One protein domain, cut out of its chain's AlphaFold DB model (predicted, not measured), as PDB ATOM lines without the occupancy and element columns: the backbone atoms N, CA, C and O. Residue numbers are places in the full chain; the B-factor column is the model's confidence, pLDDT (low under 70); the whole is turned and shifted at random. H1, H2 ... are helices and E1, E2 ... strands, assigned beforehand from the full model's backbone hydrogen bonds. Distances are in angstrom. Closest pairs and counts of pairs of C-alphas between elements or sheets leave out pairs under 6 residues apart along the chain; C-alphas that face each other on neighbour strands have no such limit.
ATOM      1  N   SER A   2     161.013 231.225 318.990       47.50
ATOM      2  CA  SER A   2     162.197 230.463 318.558       47.50
ATOM      3  C   SER A   2     162.690 229.646 319.743       47.50
ATOM      4  O   SER A   2     163.193 230.209 320.712       47.50
ATOM      5  N   GLN A   3     162.486 228.333 319.687       52.31
ATOM      6  CA  GLN A   3     163.172 227.394 320.566       52.31
ATOM      7  C   GLN A   3     164.661 227.477 320.204       52.31
ATOM      8  O   GLN A   3     165.019 227.340 319.036       52.31
ATOM      9  N   SER A   4     165.520 227.777 321.174       59.50
ATOM     10  CA  SER A   4     166.966 227.733 320.962       59.50
ATOM     11  C   SER A   4     167.381 226.265 320.985       59.50
ATOM     12  O   SER A   4     167.514 225.674 322.054       59.50
ATOM     13  N   THR A   5     167.509 225.652 319.808       69.56
ATOM     14  CA  THR A   5     168.052 224.296 319.693       69.56
ATOM     15  C   THR A   5     169.540 224.336 320.048       69.56
ATOM     16  O   THR A   5     170.259 225.204 319.539       69.56
ATOM     17  N   PRO A   6     170.027 223.449 320.933       76.31
ATOM     18  CA  PRO A   6     171.447 223.385 321.241       76.31
ATOM     19  C   PRO A   6     172.227 222.954 319.995       76.31
ATOM     20  O   PRO A   6     172.009 221.876 319.458       76.31
ATOM     21  N   LEU A   7     173.166 223.797 319.559       80.62
ATOM     22  CA  LEU A   7     173.990 223.550 318.369       80.62
ATOM     23  C   LEU A   7     174.942 222.360 318.519       80.62
ATOM     24  O   LEU A   7     175.433 221.846 317.520       80.62
ATOM     25  N   PHE A   8     175.238 221.952 319.752       85.31
ATOM     26  CA  PHE A   8     176.175 220.879 320.053       85.31
ATOM     27  C   PHE A   8     175.630 219.982 321.156       85.31
ATOM     28  O   PHE A   8     175.167 220.469 322.189       85.31
ATOM     29  N   ALA A  22     194.680 221.781 323.929       87.94
ATOM     30  CA  ALA A  22     195.281 223.059 323.551       87.94
ATOM     31  C   ALA A  22     195.049 223.391 322.065       87.94
ATOM     32  O   ALA A  22     195.069 224.559 321.684       87.94
ATOM     33  N   THR A  23     194.801 222.365 321.245       91.31
ATOM     34  CA  THR A  23     194.712 222.472 319.787       91.31
ATOM     35  C   THR A  23     193.395 221.892 319.285       91.31
ATOM     36  O   THR A  23     193.004 220.794 319.684       91.31
ATOM     37  N   LEU A  24     192.739 222.620 318.378       91.62
ATOM     38  CA  LEU A  24     191.583 222.165 317.610       91.62
ATOM     39  C   LEU A  24     191.943 222.180 316.122       91.62
ATOM     40  O   LEU A  24     192.212 223.235 315.552       91.62
ATOM     41  N   VAL A  25     191.930 221.007 315.503       90.19
ATOM     42  CA  VAL A  25     192.066 220.820 314.059       90.19
ATOM     43  C   VAL A  25     190.668 220.793 313.454       90.19
ATOM     44  O   VAL A  25     189.784 220.110 313.963       90.19
ATOM     45  N   VAL A  26     190.453 221.539 312.375       88.56
ATOM     46  CA  VAL A  26     189.141 221.663 311.728       88.56
ATOM     47  C   VAL A  26     189.252 221.200 310.279       88.56
ATOM     48  O   VAL A  26     189.990 221.792 309.495       88.56
ATOM     49  N   THR A  27     188.510 220.153 309.922       85.88
ATOM     50  CA  THR A  27     188.456 219.574 308.575       85.88
ATOM     51  C   THR A  27     187.041 219.700 308.013       85.88
ATOM     52  O   THR A  27     186.247 218.763 308.014       85.88
ATOM     53  N   LEU A  28     186.690 220.902 307.550       79.25
ATOM     54  CA  LEU A  28     185.401 221.159 306.906       79.25
ATOM     55  C   LEU A  28     185.532 220.912 305.402       79.25
ATOM     56  O   LEU A  28     186.250 221.637 304.715       79.25
ATOM     57  N   GLY A  29     184.843 219.891 304.900       69.19
ATOM     58  CA  GLY A  29     184.790 219.584 303.474       69.19
ATOM     59  C   GLY A  29     184.164 220.728 302.700       69.19
ATOM     60  O   GLY A  29     182.955 220.933 302.752       69.19
ATOM     61  N   GLY A  30     184.998 221.499 302.008       65.56
ATOM     62  CA  GLY A  30     184.574 222.597 301.148       65.56
ATOM     63  C   GLY A  30     184.554 222.208 299.672       65.56
ATOM     64  O   GLY A  30     185.063 221.166 299.267       65.56
ATOM     65  N   PHE A  31     184.026 223.110 298.841       52.19
ATOM     66  CA  PHE A  31     184.055 223.022 297.372       52.19
ATOM     67  C   PHE A  31     185.479 222.853 296.796       52.19
ATOM     68  O   PHE A  31     185.644 222.381 295.675       52.19
ATOM     69  N   VAL A  32     186.506 223.212 297.574       53.62
ATOM     70  CA  VAL A  32     187.926 223.145 297.213       53.62
ATOM     71  C   VAL A  32     188.686 222.291 298.241       53.62
ATOM     72  O   VAL A  32     189.603 222.766 298.900       53.62
ATOM     73  N   ASP A  33     188.298 221.026 298.423       62.97
ATOM     74  CA  ASP A  33     189.197 220.041 299.046       62.97
ATOM     75  C   ASP A  33     190.200 219.565 297.987       62.97
ATOM     76  O   ASP A  33     189.958 218.616 297.236       62.97
ATOM     77  N   ALA A  34     191.314 220.287 297.860       57.09
ATOM     78  CA  ALA A  34     192.380 219.904 296.948       57.09
ATOM     79  C   ALA A  34     192.982 218.564 297.408       57.09
ATOM     80  O   ALA A  34     193.628 218.478 298.452       57.09
ATOM     81  N   GLY A  35     192.759 217.506 296.624       60.34
ATOM     82  CA  GLY A  35     193.433 216.216 296.800       60.34
ATOM     83  C   GLY A  35     192.879 215.299 297.893       60.34
ATOM     84  O   GLY A  35     193.605 214.412 298.333       60.34
ATOM     85  N   HIS A  36     191.618 215.455 298.314       67.88
ATOM     86  CA  HIS A  36     191.017 214.655 299.397       67.88
ATOM     87  C   HIS A  36     191.743 214.817 300.745       67.88
ATOM     88  O   HIS A  36     191.873 213.854 301.508       67.88
ATOM     89  N   THR A  37     192.240 216.021 301.034       77.69
ATOM     90  CA  THR A  37     193.033 216.308 302.235       77.69
ATOM     91  C   THR A  37     192.218 216.041 303.492       77.69
ATOM     92  O   THR A  37     192.737 215.424 304.425       77.69
ATOM     93  N   GLN A  38     190.927 216.400 303.495       80.62
ATOM     94  CA  GLN A  38     190.036 216.036 304.596       80.62
ATOM     95  C   GLN A  38     190.068 214.523 304.826       80.62
ATOM     96  O   GLN A  38     190.314 214.082 305.944       80.62
ATOM     97  N   ARG A  39     189.848 213.730 303.771       80.75
ATOM     98  CA  ARG A  39     189.772 212.267 303.869       80.75
ATOM     99  C   ARG A  39     191.067 211.668 304.413       80.75
ATOM    100  O   ARG A  39     191.009 210.716 305.181       80.75
ATOM    101  N   LEU A  40     192.216 212.206 304.009       84.44
ATOM    102  CA  LEU A  40     193.526 211.740 304.462       84.44
ATOM    103  C   LEU A  40     193.757 212.034 305.946       84.44
ATOM    104  O   LEU A  40     194.151 211.133 306.681       84.44
ATOM    105  N   VAL A  41     193.469 213.257 306.399       85.69
ATOM    106  CA  VAL A  41     193.574 213.627 307.822       85.69
ATOM    107  C   VAL A  41     192.609 212.791 308.656       85.69
ATOM    108  O   VAL A  41     192.989 212.207 309.669       85.69
ATOM    109  N   ASP A  42     191.372 212.682 308.186       85.75
ATOM    110  CA  ASP A  42     190.315 211.915 308.820       85.75
ATOM    111  C   ASP A  42     190.689 210.439 308.995       85.75
ATOM    112  O   ASP A  42     190.460 209.865 310.059       85.75
ATOM    113  N   HIS A  43     191.266 209.836 307.960       86.69
ATOM    114  CA  HIS A  43     191.749 208.461 307.975       86.69
ATOM    115  C   HIS A  43     192.928 208.292 308.934       86.69
ATOM    116  O   HIS A  43     192.910 207.405 309.780       86.69
ATOM    117  N   GLN A  44     193.935 209.163 308.846       87.56
ATOM    118  CA  GLN A  44     195.136 209.059 309.670       87.56
ATOM    119  C   GLN A  44     194.831 209.186 311.165       87.56
ATOM    120  O   GLN A  44     195.424 208.477 311.971       87.56
ATOM    121  N   VAL A  45     193.902 210.065 311.547       86.88
ATOM    122  CA  VAL A  45     193.526 210.241 312.957       86.88
ATOM    123  C   VAL A  45     192.692 209.068 313.470       86.88
ATOM    124  O   VAL A  45     192.887 208.649 314.606       86.88
ATOM    125  N   LEU A  46     191.783 208.521 312.656       87.12
ATOM    126  CA  LEU A  46     190.937 207.401 313.081       87.12
ATOM    127  C   LEU A  46     191.668 206.060 313.117       87.12
ATOM    128  O   LEU A  46     191.372 205.239 313.978       87.12
ATOM    129  N   GLU A  47     192.574 205.819 312.174       88.25
ATOM    130  CA  GLU A  47     193.294 204.544 312.081       88.25
ATOM    131  C   GLU A  47     194.645 204.577 312.799       88.25
ATOM    132  O   GLU A  47     195.113 203.548 313.281       88.25
ATOM    133  N   GLY A  48     195.288 205.745 312.859       87.81
ATOM    134  CA  GLY A  48     196.654 205.888 313.360       87.81
ATOM    135  C   GLY A  48     196.771 206.342 314.812       87.81
ATOM    136  O   GLY A  48     197.853 206.207 315.380       87.81
ATOM    137  N   LEU A  49     195.708 206.883 315.417       90.00
ATOM    138  CA  LEU A  49     195.742 207.450 316.768       90.00
ATOM    139  C   LEU A  49     194.587 206.934 317.627       90.00
ATOM    140  O   LEU A  49     193.501 206.631 317.132       90.00
ATOM    141  N   GLU A  50     194.804 206.890 318.944       89.06
ATOM    142  CA  GLU A  50     193.719 206.648 319.891       89.06
ATOM    143  C   GLU A  50     192.790 207.865 319.881       89.06
ATOM    144  O   GLU A  50     193.160 208.962 320.315       89.06
ATOM    145  N   SER A  51     191.592 207.676 319.332       90.94
ATOM    146  CA  SER A  51     190.592 208.724 319.189       90.94
ATOM    147  C   SER A  51     189.216 208.237 319.625       90.94
ATOM    148  O   SER A  51     188.839 207.085 319.410       90.94
ATOM    149  N   HIS A  52     188.453 209.127 320.252       90.12
ATOM    150  CA  HIS A  52     187.070 208.874 320.630       90.12
ATOM    151  C   HIS A  52     186.189 210.068 320.268       90.12
ATOM    152  O   HIS A  52     186.632 211.222 320.215       90.12
ATOM    153  N   ARG A  53     184.909 209.800 320.016       91.88
ATOM    154  CA  ARG A  53     183.928 210.848 319.749       91.88
ATOM    155  C   ARG A  53     183.608 211.586 321.050       91.88
ATOM    156  O   ARG A  53     183.546 210.998 322.123       91.88
ATOM    157  N   VAL A  54     183.482 212.904 320.955       92.12
ATOM    158  CA  VAL A  54     183.088 213.782 322.068       92.12
ATOM    159  C   VAL A  54     181.620 214.163 321.932       92.12
ATOM    160  O   VAL A  54     180.896 214.254 322.922       92.12
ATOM    161  N   GLY A  55     181.185 214.398 320.696       90.88
ATOM    162  CA  GLY A  55     179.826 214.805 320.393       90.88
ATOM    163  C   GLY A  55     179.636 215.153 318.925       90.88
ATOM    164  O   GLY A  55     180.537 214.988 318.095       90.88
ATOM    165  N   ALA A  56     178.448 215.654 318.617       88.00
ATOM    166  CA  ALA A  56     178.068 216.086 317.282       88.00
ATOM    167  C   ALA A  56     177.406 217.463 317.329       88.00
ATOM    168  O   ALA A  56     176.713 217.810 318.290       88.00
ATOM    169  N   PHE A  57     177.633 218.235 316.275       85.38
ATOM    170  CA  PHE A  57     176.910 219.461 315.999       85.38
ATOM    171  C   PHE A  57     175.689 219.162 315.138       85.38
ATOM    172  O   PHE A  57     175.725 218.278 314.277       85.38
ATOM    173  N   ASP A  58     174.632 219.936 315.363       75.00
ATOM    174  CA  ASP A  58     173.445 219.923 314.518       75.00
ATOM    175  C   ASP A  58     173.787 220.567 313.167       75.00
ATOM    176  O   ASP A  58     173.918 221.789 313.042       75.00
ATOM    177  N   ALA A  59     174.010 219.721 312.162       69.75
ATOM    178  CA  ALA A  59     174.344 220.174 310.823       69.75
ATOM    179  C   ALA A  59     173.148 220.813 310.116       69.75
ATOM    180  O   ALA A  59     173.378 221.632 309.233       69.75
ATOM    181  N   ASP A  60     171.906 220.523 310.517       65.56
ATOM    182  CA  ASP A  60     170.723 221.065 309.842       65.56
ATOM    183  C   ASP A  60     170.575 222.575 310.081       65.56
ATOM    184  O   ASP A  60     170.011 223.315 309.271       65.56
ATOM    185  N   VAL A  61     171.137 223.059 311.190       61.81
ATOM    186  CA  VAL A  61     171.208 224.488 311.523       61.81
ATOM    187  C   VAL A  61     172.426 225.167 310.879       61.81
ATOM    188  O   VAL A  61     172.441 226.389 310.723       61.81
ATOM    189  N   LEU A  62     173.455 224.399 310.508       63.22
ATOM    190  CA  LEU A  62     174.758 224.919 310.071       63.22
ATOM    191  C   LEU A  62     175.021 224.763 308.566       63.22
ATOM    192  O   LEU A  62     175.852 225.490 308.022       63.22
ATOM    193  N   VAL A  63     174.340 223.839 307.889       64.81
ATOM    194  CA  VAL A  63     174.534 223.508 306.474       64.81
ATOM    195  C   VAL A  63     173.335 223.995 305.665       64.81
ATOM    196  O   VAL A  63     172.186 223.670 305.953       64.81
ATOM    197  N   ASP A  64     173.593 224.765 304.607       63.22
ATOM    198  CA  ASP A  64     172.541 225.183 303.680       63.22
ATOM    199  C   ASP A  64     172.122 224.010 302.776       63.22
ATOM    200  O   ASP A  64     172.688 223.774 301.706       63.22
ATOM    201  N   HIS A  65     171.082 223.282 303.187       55.94
ATOM    202  CA  HIS A  65     170.501 222.175 302.420       55.94
ATOM    203  C   HIS A  65     169.967 222.572 301.037       55.94
ATOM    204  O   HIS A  65     169.646 221.702 300.230       55.94
ATOM    205  N   ARG A  66     169.816 223.867 300.728       58.22
ATOM    206  CA  ARG A  66     169.387 224.287 299.386       58.22
ATOM    207  C   ARG A  66     170.531 224.236 298.379       58.22
ATOM    208  O   ARG A  66     170.260 224.087 297.187       58.22
ATOM    209  N   GLY A  76     162.207 200.820 295.171       60.75
ATOM    210  CA  GLY A  76     160.882 200.220 295.360       60.75
ATOM    211  C   GLY A  76     159.887 201.133 296.084       60.75
ATOM    212  O   GLY A  76     159.336 202.030 295.459       60.75
ATOM    213  N   ASP A  77     159.619 200.871 297.369       49.00
ATOM    214  CA  ASP A  77     158.593 201.532 298.197       49.00
ATOM    215  C   ASP A  77     159.148 202.236 299.454       49.00
ATOM    216  O   ASP A  77     158.379 202.755 300.270       49.00
ATOM    217  N   ARG A  78     160.477 202.273 299.629       45.66
ATOM    218  CA  ARG A  78     161.130 202.832 300.820       45.66
ATOM    219  C   ARG A  78     162.305 203.743 300.474       45.66
ATOM    220  O   ARG A  78     163.123 203.455 299.607       45.66
ATOM    221  N   PHE A  79     162.401 204.842 301.221       45.22
ATOM    222  CA  PHE A  79     163.575 205.711 301.268       45.22
ATOM    223  C   PHE A  79     164.675 204.984 302.057       45.22
ATOM    224  O   PHE A  79     164.546 204.845 303.271       45.22
ATOM    225  N   THR A  80     165.700 204.450 301.387       51.53
ATOM    226  CA  THR A  80     166.687 203.556 302.030       51.53
ATOM    227  C   THR A  80     168.063 204.163 302.271       51.53
ATOM    228  O   THR A  80     168.788 203.614 303.087       51.53
ATOM    229  N   ASP A  81     168.422 205.281 301.636       49.78
ATOM    230  CA  ASP A  81     169.744 205.898 301.822       49.78
ATOM    231  C   ASP A  81     169.612 207.418 301.940       49.78
ATOM    232  O   ASP A  81     169.575 208.154 300.952       49.78
ATOM    233  N   TYR A  82     169.491 207.883 303.180       49.41
ATOM    234  CA  TYR A  82     169.668 209.281 303.543       49.41
ATOM    235  C   TYR A  82     170.625 209.324 304.728       49.41
ATOM    236  O   TYR A  82     170.236 209.056 305.863       49.41
ATOM    237  N   GLU A  83     171.891 209.621 304.446       56.03
ATOM    238  CA  GLU A  83     172.876 209.899 305.483       56.03
ATOM    239  C   GLU A  83     172.895 211.417 305.711       56.03
ATOM    240  O   GLU A  83     173.313 212.159 304.815       56.03
ATOM    241  N   PRO A  84     172.377 211.910 306.853       58.97
ATOM    242  CA  PRO A  84     172.360 213.339 307.123       58.97
ATOM    243  C   PRO A  84     173.799 213.863 307.212       58.97
ATOM    244  O   PRO A  84     174.679 213.146 307.705       58.97
ATOM    245  N   PRO A  85     174.070 215.103 306.767       65.56
ATOM    246  CA  PRO A  85     175.374 215.713 306.985       65.56
ATOM    247  C   PRO A  85     175.659 215.721 308.491       65.56
ATOM    248  O   PRO A  85     174.816 216.130 309.280       65.56
ATOM    249  N   GLN A  86     176.824 215.237 308.920       70.31
ATOM    250  CA  GLN A  86     177.206 215.254 310.336       70.31
ATOM    251  C   GLN A  86     178.481 216.064 310.530       70.31
ATOM    252  O   GLN A  86     179.492 215.830 309.869       70.31
ATOM    253  N   LEU A  87     178.436 216.983 311.489       85.38
ATOM    254  CA  LEU A  87     179.593 217.700 312.008       85.38
ATOM    255  C   LEU A  87     179.982 217.046 313.333       85.38
ATOM    256  O   LEU A  87     179.246 217.135 314.308       85.38
ATOM    257  N   THR A  88     181.107 216.342 313.378       89.19
ATOM    258  CA  THR A  88     181.485 215.530 314.544       89.19
ATOM    259  C   THR A  88     182.753 216.055 315.195       89.19
ATOM    260  O   THR A  88     183.726 216.352 314.508       89.19
ATOM    261  N   LEU A  89     182.754 216.128 316.528       91.56
ATOM    262  CA  LEU A  89     183.929 216.464 317.322       91.56
ATOM    263  C   LEU A  89     184.538 215.188 317.904       91.56
ATOM    264  O   LEU A  89     183.861 214.437 318.609       91.56
ATOM    265  N   LEU A  90     185.815 214.965 317.628       91.88
ATOM    266  CA  LEU A  90     186.613 213.886 318.192       91.88
ATOM    267  C   LEU A  90     187.715 214.459 319.075       91.88
ATOM    268  O   LEU A  90     188.227 215.546 318.816       91.88
ATOM    269  N   GLN A  91     188.095 213.705 320.096       92.69
ATOM    270  CA  GLN A  91     189.311 213.926 320.857       92.69
ATOM    271  C   GLN A  91     190.270 212.791 320.525       92.69
ATOM    272  O   GLN A  91     189.900 211.622 320.609       92.69
ATOM    273  N   ALA A  92     191.478 213.149 320.114       92.06
ATOM    274  CA  ALA A  92     192.532 212.213 319.773       92.06
ATOM    275  C   ALA A  92     193.799 212.556 320.552       92.06
ATOM    276  O   ALA A  92     194.021 213.711 320.925       92.06
ATOM    277  N   THR A  93     194.628 211.550 320.793       91.50
ATOM    278  CA  THR A  93     195.911 211.718 321.474       91.50
ATOM    279  C   THR A  93     197.035 211.489 320.473       91.50
ATOM    280  O   THR A  93     197.079 210.448 319.824       91.50
ATOM    281  N   ASP A  94     197.926 212.471 320.320       90.31
ATOM    282  CA  ASP A  94     199.114 212.337 319.467       90.31
ATOM    283  C   ASP A  94     200.114 211.320 320.058       90.31
ATOM    284  O   ASP A  94     200.050 210.973 321.238       90.31
ATOM    285  N   ILE A  95     201.103 210.896 319.270       89.19
ATOM    286  CA  ILE A  95     202.181 209.982 319.680       89.19
ATOM    287  C   ILE A  95     202.979 210.485 320.895       89.19
ATOM    288  O   ILE A  95     203.582 209.695 321.615       89.19
ATOM    289  N   ASN A  96     202.966 211.799 321.141       90.44
ATOM    290  CA  ASN A  96     203.603 212.437 322.293       90.44
ATOM    291  C   ASN A  96     202.704 212.474 323.547       90.44
ATOM    292  O   ASN A  96     203.071 213.092 324.544       90.44
ATOM    293  N   GLY A  97     201.511 211.872 323.503       89.25
ATOM    294  CA  GLY A  97     200.551 211.869 324.610       89.25
ATOM    295  C   GLY A  97     199.766 213.176 324.775       89.25
ATOM    296  O   GLY A  97     199.096 213.365 325.789       89.25
ATOM    297  N   VAL A  98     199.851 214.099 323.812       90.88
ATOM    298  CA  VAL A  98     199.162 215.396 323.877       90.88
ATOM    299  C   VAL A  98     197.760 215.267 323.272       90.88
ATOM    300  O   VAL A  98     197.650 214.907 322.095       90.88
ATOM    301  N   PRO A  99     196.684 215.575 324.023       92.62
ATOM    302  CA  PRO A  99     195.333 215.544 323.486       92.62
ATOM    303  C   PRO A  99     195.076 216.747 322.572       92.62
ATOM    304  O   PRO A  99     195.352 217.901 322.924       92.62
ATOM    305  N   PHE A 100     194.478 216.478 321.418       93.06
ATOM    306  CA  PHE A 100     193.961 217.481 320.497       93.06
ATOM    307  C   PHE A 100     192.524 217.145 320.091       93.06
ATOM    308  O   PHE A 100     192.070 216.004 320.181       93.06
ATOM    309  N   LEU A 101     191.784 218.165 319.669       93.12
ATOM    310  CA  LEU A 101     190.432 218.003 319.151       93.12
ATOM    311  C   LEU A 101     190.453 218.020 317.625       93.12
ATOM    312  O   LEU A 101     191.196 218.791 317.022       93.12
ATOM    313  N   LEU A 102     189.603 217.206 317.010       91.56
ATOM    314  CA  LEU A 102     189.350 217.188 315.575       91.56
ATOM    315  C   LEU A 102     187.864 217.451 315.327       91.56
ATOM    316  O   LEU A 102     187.016 216.642 315.700       91.56
ATOM    317  N   LEU A 103     187.546 218.571 314.684       90.81
ATOM    318  CA  LEU A 103     186.213 218.856 314.163       90.81
ATOM    319  C   LEU A 103     186.146 218.421 312.703       90.81
ATOM    320  O   LEU A 103     186.707 219.081 311.829       90.81
ATOM    321  N   ARG A 104     185.423 217.333 312.452       87.69
ATOM    322  CA  ARG A 104     185.184 216.792 311.119       87.69
ATOM    323  C   ARG A 104     183.875 217.319 310.550       87.69
ATOM    324  O   ARG A 104     182.823 217.179 311.172       87.69
ATOM    325  N   GLY A 105     183.951 217.872 309.345       81.44
ATOM    326  CA  GLY A 105     182.805 218.251 308.530       81.44
ATOM    327  C   GLY A 105     182.197 217.094 307.745       81.44
ATOM    328  O   GLY A 105     182.844 216.058 307.562       81.44
ATOM    329  N   PRO A 106     180.968 217.275 307.234       72.06
ATOM    330  CA  PRO A 106     180.336 216.294 306.368       72.06
ATOM    331  C   PRO A 106     181.246 216.035 305.169       72.06
ATOM    332  O   PRO A 106     181.611 216.956 304.436       72.06
ATOM    333  N   ASN A 107     181.642 214.777 304.976       59.34
ATOM    334  CA  ASN A 107     182.321 214.419 303.745       59.34
ATOM    335  C   ASN A 107     181.264 214.438 302.623       59.34
ATOM    336  O   ASN A 107     180.180 213.879 302.759       59.34
ATOM    337  N   ARG A 108     181.556 215.114 301.510       56.47
ATOM    338  CA  ARG A 108     180.693 215.127 300.309       56.47
ATOM    339  C   ARG A 108     180.556 213.750 299.654       56.47
ATOM    340  O   ARG A 108     179.767 213.583 298.733       56.47
ATOM    341  N   THR A 109     181.398 212.803 300.051       50.81
ATOM    342  CA  THR A 109     181.617 211.527 299.375       50.81
ATOM    343  C   THR A 109     180.829 210.390 300.017       50.81
ATOM    344  O   THR A 109     181.269 209.245 299.910       50.81
ATOM    345  N   SER A 110     179.667 210.661 300.632       52.69
ATOM    346  CA  SER A 110     178.668 209.637 300.966       52.69
ATOM    347  C   SER A 110     178.102 209.025 299.676       52.69
ATOM    348  O   SER A 110     176.951 209.188 299.287       52.69
TER     349      SER A 110
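This is residues 2 to 8, 22 to 66 and 76 to 110 of the 157 residues of an uncharacterized protein of Raineyella sp. CBA3103 (UniProt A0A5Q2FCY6). A strongly twisted sheet of four strands, E1, E5, E4 and E2, has the helix H1 lying slantwise over one face and no named helix over the other. Short H2 follows E2, while E3 lies far out from this body, 23.3 A from the mean of the C-alphas to its own centre. The printed part has 87 residues, with two named helices and five named strands in the order E1 H1 E2 H2 E3 E4 E5, mixed in class. The sheet, in the order E1 E5 E4 E2, is mixed: E1 and E5 are parallel, the other neighbours antiparallel. The whole is loose, with a radius of gyration of the C-alphas of 15.1 A, and spans 50 by 35 by 27 A.

E1, residues 23 to 27, is an edge strand and runs parallel to E5, residues 99 to 104, at 21 degrees, with N 25 and O 101 at 2.8 A. H1, residues 37 to 48, is on the sheet at a height of 9.6 A, over E5 and E4, residues 87 to 93, and only just over E1, with 3 C-alphas falling on it. On the local plane H1 and E4 stand at 45 degrees, slantwise. The closest C-alphas of E1 and H1 are those of Thr 27 and Gln 38, 5.6 A apart. H1 makes two layers with the sheet, a helix on one face. The other edge strand, E2, residues 50 to 57, is antiparallel to E4 at 155 degrees, with N 54 and O 89 at 2.8 A. E1, H1 and E2 form a split strand-helix-strand unit, two strands running the same way with E5 and E4 between them, and its crossover is right-handed. H2, residues 59 to 62, is only just not on the sheet, with 4 pairs of C-alphas within 10 A. E3, residues 78 to 81, pairs with no named strand and is apart from E4. E4 and E5 form a hairpin, antiparallel at 158 degrees, with N 90 and O 102 at 2.8 A. In H1 every O i to N i+4 pair is within hydrogen-bond range; H2 is too short for such a pair.

E1 begins at C-alpha 23, (194.712, 222.472, 319.787), and is 13.2 A long. H1 measures 15.7 A, E2 21.5 A, H2 4.8 A, E3 9.2 A and E4 19.8 A. E5, 16.0 A, ends at C-alpha 104, (185.184, 216.792, 311.119).

The C-alphas farthest apart, of Asp 77 and Asn 96, are 52.2 A apart. Residues 9 to 21 and 67 to 75 are not printed; the gaps are 19.5 A and 25.8 A between C-alphas. Of the links printed whole, none is long. Mean pLDDT of the printed part is 75.7, with 34 residues under 70, among them 29 to 36 and 76 to 85.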